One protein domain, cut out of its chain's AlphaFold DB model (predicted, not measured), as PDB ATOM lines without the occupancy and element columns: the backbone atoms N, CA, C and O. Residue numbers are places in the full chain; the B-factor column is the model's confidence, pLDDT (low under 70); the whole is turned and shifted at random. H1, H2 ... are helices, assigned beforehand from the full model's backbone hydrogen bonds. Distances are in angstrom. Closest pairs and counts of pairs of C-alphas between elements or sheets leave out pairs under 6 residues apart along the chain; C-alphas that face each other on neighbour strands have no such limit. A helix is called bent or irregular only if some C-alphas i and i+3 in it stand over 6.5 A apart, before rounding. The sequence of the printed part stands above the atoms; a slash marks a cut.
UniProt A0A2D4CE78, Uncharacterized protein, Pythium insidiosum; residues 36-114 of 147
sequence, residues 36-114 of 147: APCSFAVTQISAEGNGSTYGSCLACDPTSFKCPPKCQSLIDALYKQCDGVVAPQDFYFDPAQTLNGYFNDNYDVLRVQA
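What this domain is: This is residues 36 to 114 of the 147 residues of an uncharacterized protein of Pythium insidiosum (UniProt A0A2D4CE78). What would one see first, going from the first printed residue? H1 and H2 form a helical hairpin, side by side and running opposite ways, while H3 makes a third corner near H2 and a loop within residues 83 to 103 fills the side opposite, below H1. The other long link, residues 48 to 70, winds loosely round one end of this arrangement. What is the make-up? The printed part has 79 residues with three named helices in the order H1, H2, H3 and no named strand; the class is all helix, though under half of the residues, 33 of 79, are in named elements. How large and how dense is it? The whole is compact, with a radius of gyration of the C-alphas of 11.7 A, and its rounded outline spans 30 by 22 by 19 A.

How they stand to each other: How does the first helix meet the second? H1, residues 36 to 47, and H2, residues 71 to 82, touch, with 16 pairs of C-alphas within 8 A, and their closest C-alphas are those of Cys 38 and Cys 82, 4.6 A apart. They run opposite ways at a shallow tilt of 23 degrees, a helical hairpin with 9.0 A from centre to centre. Where does the last helix stand? H3, residues 104 to 112, touches no helix but is near H2: no pair of their C-alphas is within 8 A, the closest being only just beyond at 8.1 A, and 7 pairs are within 10 A. H1 and H3 are apart, with no C-alpha of the one within 8 A of the other. What do the backbone N and O atoms show? In H1 and H2 every O i to N i+4 pair is within hydrogen-bond range, while in H3 it is 3 of 5.

Where its parts are: Where does the first helix begin, and how long is it? H1 runs from Ala 36, whose C-alpha is at (-13.454, 1.877, -8.168), to Ala 47, and measures 16.7 A from first to last C-alpha. Where is the second? H2 runs from Cys 71, with its C-alpha at (-11.015, -2.060, -27.986), to Cys 82, and measures 16.2 A from first to last C-alpha; H1 and H2, with 12 residues each, are the longest helices. Where does the last one end, and is it well formed? H3 runs from Asn 104 to Val 112, 9 residues and 13.0 A from first to last C-alpha, and ends with C-alpha 112 at (-9.606, 13.025, -28.862). It is irregular: C-alphas 105 and 108 are 7.8 A apart, against about 5 A in a regular helix, and its line is a rough one.

The domain as a whole: How far does the printed part reach? The two C-alphas farthest apart are those of Ala 36 and Pro 62, 32.3 A, while the first and last printed C-alphas, of Ala 36 and Ala 114, are 21.0 A apart. Is anything missing, and which links are long? The printed part has no cut from residue 36 to residue 114, within a full chain of 147 residues. The links from H1 to H2, of 23 residues, and from H2 to H3, of 21 residues, are both long; their C-alphas lie 7 to 18 A and 4 to 15 A from the mean of all C-alphas. Where is the model less sure? The mean pLDDT of the printed part is 73.9, and 25 residues are under 70: residues 60 to 65, 87 to 97 and 107 to 114. H1 and H2 each have a mean pLDDT of 83, and H3 one of 66.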
ATOM      1  N   ALA A  36     -13.681   3.317  -8.003       80.56
ATOM      2  CA  ALA A  36     -13.454   1.877  -8.168       80.56
ATOM      3  C   ALA A  36     -13.977   1.273  -9.497       80.56
ATOM      4  O   ALA A  36     -13.254   0.492 -10.115       80.56
ATOM      5  N   PRO A  37     -15.178   1.616 -10.001       80.50
ATOM      6  CA  PRO A  37     -15.612   1.180 -11.329       80.50
ATOM      7  C   PRO A  37     -14.728   1.726 -12.458       80.50
ATOM      8  O   PRO A  37     -14.433   1.000 -13.406       80.50
ATOM      9  N   CYS A  38     -14.281   2.980 -12.346       82.44
ATOM     10  CA  CYS A  38     -13.402   3.608 -13.330       82.44
ATOM     11  C   CYS A  38     -12.008   2.960 -13.343       82.44
ATOM     12  O   CYS A  38     -11.482   2.648 -14.409       82.44
ATOM     13  N   SER A  39     -11.436   2.659 -12.174       81.44
ATOM     14  CA  SER A  39     -10.118   2.022 -12.059       81.44
ATOM     15  C   SER A  39     -10.074   0.631 -12.695       81.44
ATOM     16  O   SER A  39      -9.083   0.253 -13.325       81.44
ATOM     17  N   PHE A  40     -11.173  -0.116 -12.593       85.25
ATOM     18  CA  PHE A  40     -11.324  -1.395 -13.272       85.25
ATOM     19  C   PHE A  40     -11.345  -1.224 -14.796       85.25
ATOM     20  O   PHE A  40     -10.666  -1.962 -15.509       85.25
ATOM     21  N   ALA A  41     -12.064  -0.219 -15.300       85.75
ATOM     22  CA  ALA A  41     -12.090   0.118 -16.722       85.75
ATOM     23  C   ALA A  41     -10.694   0.487 -17.251       85.75
ATOM     24  O   ALA A  41     -10.258  -0.045 -18.274       85.75
ATOM     25  N   VAL A  42      -9.969   1.337 -16.511       81.56
ATOM     26  CA  VAL A  42      -8.581   1.738 -16.800       81.56
ATOM     27  C   VAL A  42      -7.659   0.520 -16.830       81.56
ATOM     28  O   VAL A  42      -6.842   0.384 -17.739       81.56
ATOM     29  N   THR A  43      -7.817  -0.409 -15.886       84.38
ATOM     30  CA  THR A  43      -7.024  -1.647 -15.849       84.38
ATOM     31  C   THR A  43      -7.277  -2.508 -17.085       84.38
ATOM     32  O   THR A  43      -6.329  -2.989 -17.701       84.38
ATOM     33  N   GLN A  44      -8.541  -2.676 -17.487       86.94
ATOM     34  CA  GLN A  44      -8.878  -3.502 -18.645       86.94
ATOM     35  C   GLN A  44      -8.371  -2.913 -19.962       86.94
ATOM     36  O   GLN A  44      -7.844  -3.653 -20.785       86.94
ATOM     37  N   ILE A  45      -8.489  -1.598 -20.166       81.50
ATOM     38  CA  ILE A  45      -7.967  -0.977 -21.390       81.50
ATOM     39  C   ILE A  45      -6.431  -0.970 -21.414       81.50
ATOM     40  O   ILE A  45      -5.844  -1.192 -22.468       81.50
ATOM     41  N   SER A  46      -5.782  -0.821 -20.253       80.50
ATOM     42  CA  SER A  46      -4.317  -0.885 -20.126       80.50
ATOM     43  C   SER A  46      -3.754  -2.289 -20.356       80.50
ATOM     44  O   SER A  46      -2.613  -2.436 -20.792       80.50
ATOM     45  N   ALA A  47      -4.544  -3.338 -20.100       85.38
ATOM     46  CA  ALA A  47      -4.165  -4.719 -20.404       85.38
ATOM     47  C   ALA A  47      -4.042  -4.978 -21.917       85.38
ATOM     48  O   ALA A  47      -3.287  -5.855 -22.332       85.38
ATOM     49  N   GLU A  48      -4.729  -4.184 -22.739       84.31
ATOM     50  CA  GLU A  48      -4.617  -4.218 -24.201       84.31
ATOM     51  C   GLU A  48      -3.480  -3.312 -24.722       84.31
ATOM     52  O   GLU A  48      -3.347  -3.098 -25.927       84.31
ATOM     53  N   GLY A  49      -2.642  -2.779 -23.826       77.12
ATOM     54  CA  GLY A  49      -1.455  -1.983 -24.126       77.12
ATOM     55  C   GLY A  49      -1.551  -0.529 -23.661       77.12
ATOM     56  O   GLY A  49      -2.518  -0.092 -23.050       77.12
ATOM     57  N   ASN A  50      -0.498   0.235 -23.948       73.12
ATOM     58  CA  ASN A  50      -0.295   1.597 -23.442       73.12
ATOM     59  C   ASN A  50      -0.587   2.692 -24.486       73.12
ATOM     60  O   ASN A  50      -0.086   3.807 -24.357       73.12
ATOM     61  N   GLY A  51      -1.288   2.364 -25.575       72.44
ATOM     62  CA  GLY A  51      -1.561   3.295 -26.675       72.44
ATOM     63  C   GLY A  51      -0.324   3.758 -27.460       72.44
ATOM     64  O   GLY A  51      -0.431   4.633 -28.316       72.44
ATOM     65  N   SER A  52       0.863   3.194 -27.205       70.62
ATOM     66  CA  SER A  52       2.108   3.558 -27.908       70.62
ATOM     67  C   SER A  52       2.537   2.531 -28.959       70.62
ATOM     68  O   SER A  52       3.394   2.820 -29.788       70.62
ATOM     69  N   THR A  53       1.941   1.336 -28.947       74.12
ATOM     70  CA  THR A  53       2.289   0.232 -29.855       74.12
ATOM     71  C   THR A  53       1.148  -0.037 -30.826       74.12
ATOM     72  O   THR A  53      -0.012  -0.109 -30.412       74.12
ATOM     73  N   TYR A  54       1.459  -0.255 -32.105       74.50
ATOM     74  CA  TYR A  54       0.458  -0.654 -33.095       74.50
ATOM     75  C   TYR A  54      -0.329  -1.887 -32.631       74.50
ATOM     76  O   TYR A  54       0.248  -2.886 -32.205       74.50
ATOM     77  N   GLY A  55      -1.656  -1.810 -32.727       72.38
ATOM     78  CA  GLY A  55      -2.559  -2.871 -32.287       72.38
ATOM     79  C   GLY A  55      -2.983  -2.788 -30.820       72.38
ATOM     80  O   GLY A  55      -3.922  -3.492 -30.458       72.38
ATOM     81  N   SER A  56      -2.374  -1.915 -30.005       77.81
ATOM     82  CA  SER A  56      -2.906  -1.608 -28.672       77.81
ATOM     83  C   SER A  56      -4.166  -0.748 -28.751       77.81
ATOM     84  O   SER A  56      -4.370   0.002 -29.713       77.81
ATOM     85  N   CYS A  57      -5.033  -0.848 -27.743       78.75
ATOM     86  CA  CYS A  57      -6.117   0.117 -27.621       78.75
ATOM     87  C   CYS A  57      -5.530   1.515 -27.405       78.75
ATOM     88  O   CYS A  57      -4.532   1.678 -26.707       78.75
ATOM     89  N   LEU A  58      -6.160   2.519 -28.018       75.44
ATOM     90  CA  LEU A  58      -5.720   3.915 -27.962       75.44
ATOM     91  C   LEU A  58      -4.368   4.190 -28.669       75.44
ATOM     92  O   LEU A  58      -3.782   5.253 -28.488       75.44
ATOM     93  N   ALA A  59      -3.898   3.273 -29.527       74.06
ATOM     94  CA  ALA A  59      -2.747   3.488 -30.402       74.06
ATOM     95  C   ALA A  59      -3.003   4.522 -31.509       74.06
ATOM     96  O   ALA A  59      -3.828   4.329 -32.402       74.06
ATOM     97  N   CYS A  60      -2.226   5.604 -31.499       66.69
ATOM     98  CA  CYS A  60      -2.324   6.672 -32.499       66.69
ATOM     99  C   CYS A  60      -1.635   6.379 -33.838       66.69
ATOM    100  O   CYS A  60      -2.059   6.910 -34.872       66.69
ATOM    101  N   ASP A  61      -0.551   5.600 -33.812       64.06
ATOM    102  CA  ASP A  61       0.352   5.410 -34.947       64.06
ATOM    103  C   ASP A  61       0.598   3.911 -35.229       64.06
ATOM    104  O   ASP A  61       0.996   3.175 -34.319       64.06
ATOM    105  N   PRO A  62       0.373   3.445 -36.474       65.44
ATOM    106  CA  PRO A  62      -0.326   4.145 -37.554       65.44
ATOM    107  C   PRO A  62      -1.808   4.358 -37.230       65.44
ATOM    108  O   PRO A  62      -2.463   3.510 -36.621       65.44
ATOM    109  N   THR A  63      -2.367   5.478 -37.694       63.91
ATOM    110  CA  THR A  63      -3.802   5.743 -37.550       63.91
ATOM    111  C   THR A  63      -4.606   4.698 -38.325       63.91
ATOM    112  O   THR A  63      -4.459   4.566 -39.541       63.91
ATOM    113  N   SER A  64      -5.506   3.994 -37.636       66.19
ATOM    114  CA  SER A  64      -6.445   3.045 -38.240       66.19
ATOM    115  C   SER A  64      -7.878   3.571 -38.166       66.19
ATOM    116  O   SER A  64      -8.301   4.140 -37.162       66.19
ATOM    117  N   PHE A  65      -8.665   3.339 -39.220       68.38
ATOM    118  CA  PHE A  65     -10.102   3.650 -39.230       68.38
ATOM    119  C   PHE A  65     -10.947   2.629 -38.460       68.38
ATOM    120  O   PHE A  65     -12.120   2.884 -38.193       68.38
ATOM    121  N   LYS A  66     -10.371   1.469 -38.129       73.81
ATOM    122  CA  LYS A  66     -11.041   0.389 -37.405       73.81
ATOM    123  C   LYS A  66     -10.220  -0.002 -36.189       73.81
ATOM    124  O   LYS A  66      -9.022  -0.262 -36.311       73.81
ATOM    125  N   CYS A  67     -10.880  -0.090 -35.039       74.81
ATOM    126  CA  CYS A  67     -10.193  -0.479 -33.818       74.81
ATOM    127  C   CYS A  67      -9.884  -1.972 -33.808       74.81
ATOM    128  O   CYS A  67     -10.651  -2.760 -34.384       74.81
ATOM    129  N   PRO A  68      -8.782  -2.369 -33.147       78.38
ATOM    130  CA  PRO A  68      -8.533  -3.768 -32.853       78.38
ATOM    131  C   PRO A  68      -9.757  -4.398 -32.167       78.38
ATOM    132  O   PRO A  68     -10.528  -3.692 -31.497       78.38
ATOM    133  N   PRO A  69      -9.983  -5.713 -32.340       83.06
ATOM    134  CA  PRO A  69     -11.065  -6.412 -31.656       83.06
ATOM    135  C   PRO A  69     -11.064  -6.097 -30.153       83.06
ATOM    136  O   PRO A  69     -10.002  -6.008 -29.553       83.06
ATOM    137  N   LYS A  70     -12.253  -5.958 -29.545       82.50
ATOM    138  CA  LYS A  70     -12.481  -5.630 -28.117       82.50
ATOM    139  C   LYS A  70     -12.184  -4.184 -27.686       82.50
ATOM    140  O   LYS A  70     -12.788  -3.737 -26.713       82.50
ATOM    141  N   CYS A  71     -11.363  -3.420 -28.413       82.25
ATOM    142  CA  CYS A  71     -11.015  -2.060 -27.986       82.25
ATOM    143  C   CYS A  71     -12.221  -1.123 -27.896       82.25
ATOM    144  O   CYS A  71     -12.340  -0.398 -26.917       82.25
ATOM    145  N   GLN A  72     -13.148  -1.161 -28.861       82.62
ATOM    146  CA  GLN A  72     -14.306  -0.259 -28.835       82.62
ATOM    147  C   GLN A  72     -15.159  -0.456 -27.572       82.62
ATOM    148  O   GLN A  72     -15.462   0.509 -26.885       82.62
ATOM    149  N   SER A  73     -15.462  -1.705 -27.204       86.50
ATOM    150  CA  SER A  73     -16.236  -1.999 -25.992       86.50
ATOM    151  C   SER A  73     -15.528  -1.577 -24.704       86.50
ATOM    152  O   SER A  73     -16.188  -1.160 -23.756       86.50
ATOM    153  N   LEU A  74     -14.196  -1.678 -24.658       86.12
ATOM    154  CA  LEU A  74     -13.405  -1.254 -23.501       86.12
ATOM    155  C   LEU A  74     -13.352   0.272 -23.385       86.12
ATOM    156  O   LEU A  74     -13.475   0.805 -22.288       86.12
ATOM    157  N   ILE A  75     -13.239   0.968 -24.517       81.00
ATOM    158  CA  ILE A  75     -13.304   2.430 -24.598       81.00
ATOM    159  C   ILE A  75     -14.682   2.929 -24.141       81.00
ATOM    160  O   ILE A  75     -14.771   3.829 -23.310       81.00
ATOM    161  N   ASP A  76     -15.762   2.312 -24.624       84.38
ATOM    162  CA  ASP A  76     -17.126   2.677 -24.232       84.38
ATOM    163  C   ASP A  76     -17.356   2.440 -22.727       84.38
ATOM    164  O   ASP A  76     -17.977   3.262 -22.046       84.38
ATOM    165  N   ALA A  77     -16.825   1.337 -22.186       85.31
ATOM    166  CA  ALA A  77     -16.878   1.036 -20.757       85.31
ATOM    167  C   ALA A  77     -16.089   2.055 -19.924       85.31
ATOM    168  O   ALA A  77     -16.620   2.538 -18.925       85.31
ATOM    169  N   LEU A  78     -14.881   2.428 -20.360       83.88
ATOM    170  CA  LEU A  78     -14.066   3.469 -19.732       83.88
ATOM    171  C   LEU A  78     -14.850   4.779 -19.622       83.88
ATOM    172  O   LEU A  78     -15.001   5.312 -18.526       83.88
ATOM    173  N   TYR A  79     -15.430   5.258 -20.724       80.44
ATOM    174  CA  TYR A  79     -16.201   6.503 -20.701       80.44
ATOM    175  C   TYR A  79     -17.433   6.435 -19.818       80.44
ATOM    176  O   TYR A  79     -17.724   7.388 -19.102       80.44
ATOM    177  N   LYS A  80     -18.146   5.310 -19.842       83.88
ATOM    178  CA  LYS A  80     -19.333   5.125 -19.011       83.88
ATOM    179  C   LYS A  80     -18.992   5.070 -17.520       83.88
ATOM    180  O   LYS A  80     -19.760   5.566 -16.706       83.88
ATOM    181  N   GLN A  81     -17.893   4.412 -17.157       83.75
ATOM    182  CA  GLN A  81     -17.535   4.147 -15.761       83.75
ATOM    183  C   GLN A  81     -16.758   5.295 -15.114       83.75
ATOM    184  O   GLN A  81     -16.772   5.404 -13.890       83.75
ATOM    185  N   CYS A  82     -16.106   6.138 -15.914       80.19
ATOM    186  CA  CYS A  82     -15.325   7.275 -15.439       80.19
ATOM    187  C   CYS A  82     -16.074   8.615 -15.497       80.19
ATOM    188  O   CYS A  82     -15.546   9.625 -15.035       80.19
ATOM    189  N   ASP A  83     -17.304   8.645 -16.019       81.81
ATOM    190  CA  ASP A  83     -18.124   9.858 -16.054       81.81
ATOM    191  C   ASP A  83     -18.369  10.419 -14.641       81.81
ATOM    192  O   ASP A  83     -18.851   9.730 -13.738       81.81
ATOM    193  N   GLY A  84     -18.005  11.684 -14.436       73.19
ATOM    194  CA  GLY A  84     -18.143  12.406 -13.171       73.19
ATOM    195  C   GLY A  84     -17.194  11.951 -12.057       73.19
ATOM    196  O   GLY A  84     -17.373  12.362 -10.910       73.19
ATOM    197  N   VAL A  85     -16.202  11.108 -12.358       77.69
ATOM    198  CA  VAL A  85     -15.254  10.568 -11.374       77.69
ATOM    199  C   VAL A  85     -14.056  11.511 -11.187       77.69
ATOM    200  O   VAL A  85     -13.518  12.069 -12.148       77.69
ATOM    201  N   VAL A  86     -13.598  11.664  -9.940       74.44
ATOM    202  CA  VAL A  86     -12.278  12.247  -9.640       74.44
ATOM    203  C   VAL A  86     -11.230  11.162  -9.807       74.44
ATOM    204  O   VAL A  86     -11.207  10.208  -9.029       74.44
ATOM    205  N   ALA A  87     -10.358  11.305 -10.800       66.69
ATOM    206  CA  ALA A  87      -9.223  10.408 -10.944       66.69
ATOM    207  C   ALA A  87      -8.023  10.987 -10.178       66.69
ATOM    208  O   ALA A  87      -7.654  12.145 -10.412       66.69
ATOM    209  N   PRO A  88      -7.401  10.223  -9.264       62.84
ATOM    210  CA  PRO A  88      -6.123  10.617  -8.695       62.84
ATOM    211  C   PRO A  88      -5.052  10.709  -9.795       62.84
ATOM    212  O   PRO A  88      -5.179  10.114 -10.868       62.84
ATOM    213  N   GLN A  89      -3.986  11.460  -9.528       56.62
ATOM    214  CA  GLN A  89      -2.822  11.521 -10.415       56.62
ATOM    215  C   GLN A  89      -2.275  10.098 -10.646       56.62
ATOM    216  O   GLN A  89      -2.324   9.285  -9.728       56.62
ATOM    217  N   ASP A  90      -1.834   9.794 -11.872       59.81
ATOM    218  CA  ASP A  90      -1.395   8.463 -12.360       59.81
ATOM    219  C   ASP A  90      -2.498   7.466 -12.741       59.81
ATOM    220  O   ASP A  90      -2.205   6.385 -13.251       59.81
ATOM    221  N   PHE A  91      -3.767   7.824 -12.550       60.09
ATOM    222  CA  PHE A  91      -4.883   6.922 -12.836       60.09
ATOM    223  C   PHE A  91      -5.697   7.287 -14.081       60.09
ATOM    224  O   PHE A  91      -6.654   6.595 -14.434       60.09
ATOM    225  N   TYR A  92      -5.307   8.348 -14.779       65.81
ATOM    226  CA  TYR A  92      -5.756   8.574 -16.144       65.81
ATOM    227  C   TYR A  92      -5.127   7.545 -17.078       65.81
ATOM    228  O   TYR A  92      -3.948   7.218 -16.938       65.81
ATOM    229  N   PHE A  93      -5.878   7.097 -18.089       63.47
ATOM    230  CA  PHE A  93      -5.235   6.554 -19.283       63.47
ATOM    231  C   PHE A  93      -4.612   7.728 -20.044       63.47
ATOM    232  O   PHE A  93      -5.181   8.267 -20.986       63.47
ATOM    233  N   ASP A  94      -3.473   8.178 -19.539       68.81
ATOM    234  CA  ASP A  94      -2.647   9.225 -20.105       68.81
ATOM    235  C   ASP A  94      -1.216   8.688 -20.138       68.81
ATOM    236  O   ASP A  94      -0.486   8.808 -19.150       68.81
ATOM    237  N   PRO A  95      -0.804   8.060 -21.252       62.84
ATOM    238  CA  PRO A  95       0.535   7.499 -21.389       62.84
ATOM    239  C   PRO A  95       1.655   8.520 -21.130       62.84
ATOM    240  O   PRO A  95       2.774   8.123 -20.812       62.84
ATOM    241  N   ALA A  96       1.365   9.822 -21.263       66.62
ATOM    242  CA  ALA A  96       2.306  10.913 -21.030       66.62
ATOM    243  C   ALA A  96       2.273  11.474 -19.593       66.62
ATOM    244  O   ALA A  96       3.136  12.283 -19.255       66.62
ATOM    245  N   GLN A  97       1.321  11.055 -18.750       69.44
ATOM    246  CA  GLN A  97       1.193  11.453 -17.336       69.44
ATOM    247  C   GLN A  97       1.145  12.977 -17.097       69.44
ATOM    248  O   GLN A  97       1.773  13.523 -16.192       69.44
ATOM    249  N   THR A  98       0.382  13.679 -17.923       72.62
ATOM    250  CA  THR A  98       0.217  15.138 -17.933       72.62
ATOM    251  C   THR A  98      -1.101  15.638 -17.330       72.62
ATOM    252  O   THR A  98      -1.194  16.821 -17.000       72.62
ATOM    253  N   LEU A  99      -2.117  14.780 -17.180       70.81
ATOM    254  CA  LEU A  99      -3.475  15.175 -16.778       70.81
ATOM    255  C   LEU A  99      -3.758  14.986 -15.273       70.81
ATOM    256  O   LEU A  99      -3.290  14.037 -14.641       70.81
ATOM    257  N   ASN A 100      -4.569  15.884 -14.699       72.62
ATOM    258  CA  ASN A 100      -5.032  15.846 -13.306       72.62
ATOM    259  C   ASN A 100      -6.477  16.376 -13.155       72.62
ATOM    260  O   ASN A 100      -7.028  16.994 -14.061       72.62
ATOM    261  N   GLY A 101      -7.115  16.144 -12.000       73.62
ATOM    262  CA  GLY A 101      -8.448  16.687 -11.690       73.62
ATOM    263  C   GLY A 101      -9.600  15.718 -11.981       73.62
ATOM    264  O   GLY A 101      -9.466  14.518 -11.750       73.62
ATOM    265  N   TYR A 102     -10.750  16.221 -12.441       73.62
ATOM    266  CA  TYR A 102     -11.911  15.377 -12.758       73.62
ATOM    267  C   TYR A 102     -11.802  14.790 -14.160       73.62
ATOM    268  O   TYR A 102     -11.336  15.458 -15.085       73.62
ATOM    269  N   PHE A 103     -12.312  13.571 -14.341       75.69
ATOM    270  CA  PHE A 103     -12.286  12.909 -15.642       75.69
ATOM    271  C   PHE A 103     -13.007  13.725 -16.715       75.69
ATOM    272  O   PHE A 103     -12.509  13.876 -17.829       75.69
ATOM    273  N   ASN A 104     -14.122  14.350 -16.338       74.06
ATOM    274  CA  ASN A 104     -14.904  15.190 -17.238       74.06
ATOM    275  C   ASN A 104     -14.192  16.497 -17.607       74.06
ATOM    276  O   ASN A 104     -14.367  16.984 -18.721       74.06
ATOM    277  N   ASP A 105     -13.362  17.039 -16.712       76.12
ATOM    278  CA  ASP A 105     -12.596  18.261 -16.986       76.12
ATOM    279  C   ASP A 105     -11.506  17.987 -18.050       76.12
ATOM    280  O   ASP A 105     -11.112  18.879 -18.794       76.12
ATOM    281  N   ASN A 106     -11.076  16.727 -18.175       74.94
ATOM    282  CA  ASN A 106     -10.097  16.259 -19.160       74.94
ATOM    283  C   ASN A 106     -10.742  15.536 -20.354       74.94
ATOM    284  O   ASN A 106     -10.039  14.995 -21.213       74.94
ATOM    285  N   TYR A 107     -12.077  15.516 -20.422       68.50
ATOM    286  CA  TYR A 107     -12.821  14.671 -21.351       68.50
ATOM    287  C   TYR A 107     -12.477  14.963 -22.803       68.50
ATOM    288  O   TYR A 107     -12.376  14.034 -23.586       68.50
ATOM    289  N   ASP A 108     -12.252  16.221 -23.182       62.91
ATOM    290  CA  ASP A 108     -11.922  16.570 -24.567       62.91
ATOM    291  C   ASP A 108     -10.549  16.048 -25.000       62.91
ATOM    292  O   ASP A 108     -10.409  15.554 -26.119       62.91
ATOM    293  N   VAL A 109      -9.559  16.072 -24.105       65.88
ATOM    294  CA  VAL A 109      -8.222  15.521 -24.368       65.88
ATOM    295  C   VAL A 109      -8.293  13.997 -24.439       65.88
ATOM    296  O   VAL A 109      -7.829  13.396 -25.408       65.88
ATOM    297  N   LEU A 110      -8.959  13.371 -23.467       65.56
ATOM    298  CA  LEU A 110      -9.119  11.920 -23.389       65.56
ATOM    299  C   LEU A 110      -9.985  11.378 -24.539       65.56
ATOM    300  O   LEU A 110      -9.708  10.311 -25.075       65.56
ATOM    301  N   ARG A 111     -11.022  12.110 -24.960       58.75
ATOM    302  CA  ARG A 111     -11.927  11.770 -26.073       58.75
ATOM    303  C   ARG A 111     -11.256  11.892 -27.425       58.75
ATOM    304  O   ARG A 111     -11.459  11.016 -28.259       58.75
ATOM    305  N   VAL A 112     -10.442  12.922 -27.652       46.12
ATOM    306  CA  VAL A 112      -9.606  13.025 -28.862       46.12
ATOM    307  C   VAL A 112      -8.621  11.855 -28.934       46.12
ATOM    308  O   VAL A 112      -8.430  11.293 -30.016       46.12
ATOM    309  N   GLN A 113      -8.096  11.424 -27.778       54.03
ATOM    310  CA  GLN A 113      -7.282  10.216 -27.658       54.03
ATOM    311  C   GLN A 113      -8.070   8.908 -27.880       54.03
ATOM    312  O   GLN A 113      -7.467   7.878 -28.130       54.03
ATOM    313  N   ALA A 114      -9.406   8.884 -27.850       52.81
ATOM    314  CA  ALA A 114     -10.159   7.637 -28.059       52.81
ATOM    315  C   ALA A 114     -11.056   7.603 -29.295       52.81
ATOM    316  O   ALA A 114     -11.402   6.515 -29.758       52.81
TER     317      ALA A 114